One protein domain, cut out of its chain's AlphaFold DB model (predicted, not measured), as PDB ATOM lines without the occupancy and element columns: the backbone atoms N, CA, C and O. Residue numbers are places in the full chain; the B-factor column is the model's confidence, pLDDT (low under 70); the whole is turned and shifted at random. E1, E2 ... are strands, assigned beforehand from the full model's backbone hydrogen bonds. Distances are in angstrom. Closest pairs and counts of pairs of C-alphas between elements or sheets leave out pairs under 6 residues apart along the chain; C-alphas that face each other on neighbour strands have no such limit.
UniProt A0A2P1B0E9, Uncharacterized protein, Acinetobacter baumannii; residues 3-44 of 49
ATOM      1  N   ASN A   3     199.599 202.088 239.241       90.50
ATOM      2  CA  ASN A   3     198.194 201.742 239.339       90.50
ATOM      3  C   ASN A   3     197.357 202.757 238.549       90.50
ATOM      4  O   ASN A   3     197.553 203.967 238.660       90.50
ATOM      5  N   THR A   4     196.445 202.258 237.725       85.62
ATOM      6  CA  THR A   4     195.521 203.049 236.912       85.62
ATOM      7  C   THR A   4     194.097 202.580 237.185       85.62
ATOM      8  O   THR A   4     193.877 201.503 237.736       85.62
ATOM      9  N   ARG A   5     193.098 203.354 236.749       89.12
ATOM     10  CA  ARG A   5     191.685 202.958 236.880       89.12
ATOM     11  C   ARG A   5     191.348 201.645 236.161       89.12
ATOM     12  O   ARG A   5     190.345 201.030 236.494       89.12
ATOM     13  N   GLN A   6     192.171 201.225 235.199       91.56
ATOM     14  CA  GLN A   6     192.019 199.989 234.432       91.56
ATOM     15  C   GLN A   6     192.970 198.868 234.898       91.56
ATOM     16  O   GLN A   6     193.076 197.844 234.230       91.56
ATOM     17  N   GLY A   7     193.668 199.047 236.027       91.12
ATOM     18  CA  GLY A   7     194.612 198.075 236.584       91.12
ATOM     19  C   GLY A   7     196.070 198.544 236.553       91.12
ATOM     20  O   GLY A   7     196.360 199.738 236.446       91.12
ATOM     21  N   LEU A   8     197.011 197.606 236.678       89.62
ATOM     22  CA  LEU A   8     198.444 197.905 236.696       89.62
ATOM     23  C   LEU A   8     198.987 198.070 235.274       89.62
ATOM     24  O   LEU A   8     198.848 197.178 234.439       89.62
ATOM     25  N   LYS A   9     199.667 199.190 235.019       89.50
ATOM     26  CA  LYS A   9     200.401 199.427 233.772       89.50
ATOM     27  C   LYS A   9     201.899 199.492 234.056       89.50
ATOM     28  O   LYS A   9     202.342 200.141 235.012       89.50
ATOM     29  N   GLN A  10     202.701 198.839 233.216       86.19
ATOM     30  CA  GLN A  10     204.128 199.136 233.165       86.19
ATOM     31  C   GLN A  10     204.297 200.533 232.576       86.19
ATOM     32  O   GLN A  10     203.904 200.800 231.442       86.19
ATOM     33  N   ILE A  11     204.827 201.432 233.394       75.69
ATOM     34  CA  ILE A  11     205.233 202.756 232.959       75.69
ATOM     35  C   ILE A  11     206.703 202.904 233.290       75.69
ATOM     36  O   ILE A  11     207.167 202.426 234.331       75.69
ATOM     37  N   GLU A  12     207.412 203.564 232.396       78.94
ATOM     38  CA  GLU A  12     208.734 204.065 232.697       78.94
ATOM     39  C   GLU A  12     208.587 205.235 233.677       78.94
ATOM     40  O   GLU A  12     207.796 206.150 233.443       78.94
ATOM     41  N   VAL A  13     209.265 205.154 234.822       74.88
ATOM     42  CA  VAL A  13     209.127 206.125 235.924       74.88
ATOM     43  C   VAL A  13     210.304 207.099 236.015       74.88
ATOM     44  O   VAL A  13     210.158 208.161 236.609       74.88
ATOM     45  N   GLY A  14     211.448 206.758 235.417       77.69
ATOM     46  CA  GLY A  14     212.661 207.571 235.411       77.69
ATOM     47  C   GLY A  14     213.811 206.857 234.698       77.69
ATOM     48  O   GLY A  14     213.802 205.630 234.574       77.69
ATOM     49  N   LYS A  15     214.797 207.632 234.240       89.81
ATOM     50  CA  LYS A  15     216.052 207.134 233.658       89.81
ATOM     51  C   LYS A  15     217.214 207.490 234.575       89.81
ATOM     52  O   LYS A  15     217.100 208.402 235.388       89.81
ATOM     53  N   ARG A  16     218.339 206.796 234.418       93.00
ATOM     54  CA  ARG A  16     219.598 207.141 235.086       93.00
ATOM     55  C   ARG A  16     220.651 207.550 234.073       93.00
ATOM     56  O   ARG A  16     220.603 207.138 232.915       93.00
ATOM     57  N   VAL A  17     221.601 208.348 234.537       93.75
ATOM     58  CA  VAL A  17     222.801 208.746 233.811       93.75
ATOM     59  C   VAL A  17     223.996 208.128 234.521       93.75
ATOM     60  O   VAL A  17     224.184 208.348 235.717       93.75
ATOM     61  N   LEU A  18     224.799 207.359 233.786       96.06
ATOM     62  CA  LEU A  18     226.094 206.880 234.257       96.06
ATOM     63  C   LEU A  18     227.147 207.936 233.920       96.06
ATOM     64  O   LEU A  18     227.385 208.231 232.747       96.06
ATOM     65  N   LEU A  19     227.753 208.519 234.947       94.25
ATOM     66  CA  LEU A  19     228.860 209.455 234.784       94.25
ATOM     67  C   LEU A  19     230.151 208.694 234.462       94.25
ATOM     68  O   LEU A  19     230.302 207.530 234.822       94.25
ATOM     69  N   GLU A  20     231.117 209.373 233.842       94.50
ATOM     70  CA  GLU A  20     232.442 208.798 233.548       94.50
ATOM     71  C   GLU A  20     233.162 208.304 234.816       94.50
ATOM     72  O   GLU A  20     233.911 207.334 234.778       94.50
ATOM     73  N   SER A  21     232.866 208.914 235.967       93.62
ATOM     74  CA  SER A  21     233.348 208.469 237.278       93.62
ATOM     75  C   SER A  21     232.787 207.114 237.737       93.62
ATOM     76  O   SER A  21     233.220 206.607 238.769       93.62
ATOM     77  N   GLY A  22     231.808 206.545 237.028       96.75
ATOM     78  CA  GLY A  22     231.094 205.322 237.404       96.75
ATOM     79  C   GLY A  22     229.893 205.547 238.330       96.75
ATOM     80  O   GLY A  22     229.249 204.582 238.732       96.75
ATOM     81  N   ILE A  23     229.576 206.797 238.678       95.44
ATOM     82  CA  ILE A  23     228.435 207.135 239.542       95.44
ATOM     83  C   ILE A  23     227.146 207.171 238.716       95.44
ATOM     84  O   ILE A  23     227.090 207.831 237.677       95.44
ATOM     85  N   GLU A  24     226.096 206.514 239.209       96.44
ATOM     86  CA  GLU A  24     224.741 206.650 238.676       96.44
ATOM     87  C   GLU A  24     224.004 207.812 239.350       96.44
ATOM     88  O   GLU A  24     223.952 207.900 240.578       96.44
ATOM     89  N   VAL A  25     223.394 208.681 238.542       95.19
ATOM     90  CA  VAL A  25     222.506 209.756 239.004       95.19
ATOM     91  C   VAL A  25     221.157 209.680 238.298       95.19
ATOM     92  O   VAL A  25     221.065 209.213 237.161       95.19
ATOM     93  N   ASP A  26     220.099 210.147 238.955       95.62
ATOM     94  CA  ASP A  26     218.763 210.165 238.362       95.62
ATOM     95  C   ASP A  26     218.636 211.281 237.309       95.62
ATOM     96  O   ASP A  26     219.040 212.428 237.521       95.62
ATOM     97  N   LEU A  27     218.041 210.942 236.162       95.00
ATOM     98  CA  LEU A  27     217.587 211.910 235.171       95.00
ATOM     99  C   LEU A  27     216.254 212.495 235.638       95.00
ATOM    100  O   LEU A  27     215.303 211.764 235.923       95.00
ATOM    101  N   ASN A  28     216.162 213.820 235.666       93.81
ATOM    102  CA  ASN A  28     214.928 214.504 236.014       93.81
ATOM    103  C   ASN A  28     213.812 214.177 235.010       93.81
ATOM    104  O   ASN A  28     214.053 213.866 233.841       93.81
ATOM    105  N   LEU A  29     212.563 214.358 235.447       91.25
ATOM    106  CA  LEU A  29     211.360 214.086 234.648       91.25
ATOM    107  C   LEU A  29     211.268 214.898 233.345       91.25
ATOM    108  O   LEU A  29     210.488 214.561 232.458       91.25
ATOM    109  N   ASP A  30     212.059 215.965 233.204       91.69
ATOM    110  CA  ASP A  30     212.140 216.725 231.956       91.69
ATOM    111  C   ASP A  30     212.915 215.989 230.842       91.69
ATOM    112  O   ASP A  30     212.885 216.420 229.681       91.69
ATOM    113  N   GLY A  31     213.568 214.874 231.190       92.81
ATOM    114  CA  GLY A  31     214.248 213.952 230.286       92.81
ATOM    115  C   GLY A  31     215.565 214.484 229.731       92.81
ATOM    116  O   GLY A  31     216.048 213.974 228.723       92.81
ATOM    117  N   ARG A  32     216.127 215.548 230.317       95.75
ATOM    118  CA  ARG A  32     217.354 216.188 229.805       95.75
ATOM    119  C   ARG A  32     218.217 216.852 230.869       95.75
ATOM    120  O   ARG A  32     219.324 217.266 230.542       95.75
ATOM    121  N   THR A  33     217.737 217.002 232.099       96.50
ATOM    122  CA  THR A  33     218.529 217.560 233.198       96.50
ATOM    123  C   THR A  33     218.794 216.533 234.287       96.50
ATOM    124  O   THR A  33     217.985 215.638 234.505       96.50
ATOM    125  N   PHE A  34     219.923 216.668 234.972       96.56
ATOM    126  CA  PHE A  34     220.289 215.860 236.137       96.56
ATOM    127  C   PHE A  34     221.251 216.646 237.029       96.56
ATOM    128  O   PHE A  34     221.883 217.604 236.576       96.56
ATOM    129  N   TYR A  35     221.359 216.257 238.295       97.06
ATOM    130  CA  TYR A  35     222.291 216.874 239.236       97.06
ATOM    131  C   TYR A  35     223.570 216.046 239.345       97.06
ATOM    132  O   TYR A  35     223.508 214.840 239.563       97.06
ATOM    133  N   THR A  36     224.732 216.690 239.227       95.06
ATOM    134  CA  THR A  36     226.035 216.049 239.492       95.06
ATOM    135  C   THR A  36     226.422 216.139 240.966       95.06
ATOM    136  O   THR A  36     227.207 215.331 241.453       95.06
ATOM    137  N   SER A  37     225.874 217.124 241.680       93.19
ATOM    138  CA  SER A  37     225.965 217.293 243.132       93.19
ATOM    139  C   SER A  37     224.904 218.295 243.617       93.19
ATOM    140  O   SER A  37     224.075 218.773 242.832       93.19
ATOM    141  N   LEU A  38     224.914 218.628 244.912       94.44
ATOM    142  CA  LEU A  38     223.997 219.605 245.499       94.44
ATOM    143  C   LEU A  38     224.065 220.945 244.742       94.44
ATOM    144  O   LEU A  38     225.109 221.590 244.691       94.44
ATOM    145  N   ASN A  39     222.932 221.367 244.176       95.06
ATOM    146  CA  ASN A  39     222.778 222.600 243.390       95.06
ATOM    147  C   ASN A  39     223.622 222.684 242.098       95.06
ATOM    148  O   ASN A  39     223.716 223.758 241.508       95.06
ATOM    149  N   GLN A  40     224.191 221.575 241.611       97.06
ATOM    150  CA  GLN A  40     224.914 221.525 240.333       97.06
ATOM    151  C   GLN A  40     224.082 220.813 239.262       97.06
ATOM    152  O   GLN A  40     224.157 219.596 239.105       97.06
ATOM    153  N   LEU A  41     223.257 221.583 238.544       97.12
ATOM    154  CA  LEU A  41     222.387 221.082 237.476       97.12
ATOM    155  C   LEU A  41     223.127 221.055 236.132       97.12
ATOM    156  O   LEU A  41     223.612 222.085 235.666       97.12
ATOM    157  N   PHE A  42     223.129 219.903 235.470       97.12
ATOM    158  CA  PHE A  42     223.580 219.749 234.090       97.12
ATOM    159  C   PHE A  42     222.384 219.578 233.148       97.12
ATOM    160  O   PHE A  42     221.345 219.042 233.540       97.12
ATOM    161  N   LYS A  43     222.519 220.028 231.894       97.25
ATOM    162  CA  LYS A  43     221.469 219.942 230.872       97.25
ATOM    163  C   LYS A  43     222.026 219.426 229.550       97.25
ATOM    164  O   LYS A  43     222.901 220.041 228.954       97.25
ATOM    165  N   LEU A  44     221.453 218.333 229.066       95.38
ATOM    166  CA  LEU A  44     221.696 217.803 227.732       95.38
ATOM    167  C   LEU A  44     221.061 218.712 226.670       95.38
ATOM    168  O   LEU A  44     219.968 219.258 226.853       95.38
TER     169      LEU A  44
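AT A GLANCE: This is residues 3 to 44 of the 49 residues of an uncharacterized protein of Acinetobacter baumannii (UniProt A0A2P1B0E9). Two small strand hairpins, E2 with E3 and E4 with E5, come together through E3 and E4 to form a small body, and residues 4 to 10 stick out from it as a thin arm. The arm ends in a small hook, where the stretch before E1 folds back so that residues 3 to 4 pair with residues 7 to 8 of E1. The printed part has 42 residues with no named helix and five named strands, E1 to E5 in order along the chain; the class is all strand, though under half of the residues, 20 of the 42, are in named elements. There are two antiparallel sheets of two strands each, E2 - E3 and E4 - E5. The whole is only just extended, close to loose, with a radius of gyration of the C-alphas of 13.8 A and spans of 41 by 19 by 18 A, the arm making the length.

HOW THE PARTS SIT: E1, residues 7 to 9, pairs with no named strand; residues 3 to 4 pair antiparallel with its residues 7 to 8. E2, residues 15 to 18, and E3, residues 24 to 27, form an antiparallel hairpin, with 142 degrees between their directions. N 17 and O 25 are within hydrogen-bond range at 2.8 A, and so are N 27 and O 15 at 2.8 A. E1 is apart from E2 and from E3. E4, residues 33 to 37, has 8 pairs of C-alphas within 8 A of E3; the closest are those of Leu 27 and Phe 34, 4.9 A apart. E2 has 1 such pair with E4, the C-alphas of Val 17 and Phe 34, 7.9 A apart. E5, residues 40 to 43, forms an antiparallel hairpin with E4, at 153 degrees between their directions. N 42 and O 34 are within hydrogen-bond range at 2.8 A, and so are N 36 and O 40 at 3.0 A. E5 is apart from E1, E2 and E3.

IN THESE COORDINATES: E1 begins at C-alpha 7, (194.612, 198.075, 236.584), and is 6.6 A long from first to last C-alpha. E2 begins at C-alpha 15, (216.052, 207.134, 233.658), and is 10.1 A long; E3 is 9.5 A long. E4, the longest strand by residues, is 12.4 A long. E5 is 10.2 A long and ends at C-alpha 43, (221.469, 219.942, 230.872).

THE WHOLE: The two C-alphas farthest apart are those of Gln 6 and Ser 21, 42.3 A. Residues 4 to 10, of which 7 to 9 belong to E1, stand free. The four links between the named strands are tight. The printed part has no cut; its mean pLDDT is 92.1, and no printed residue is under 70.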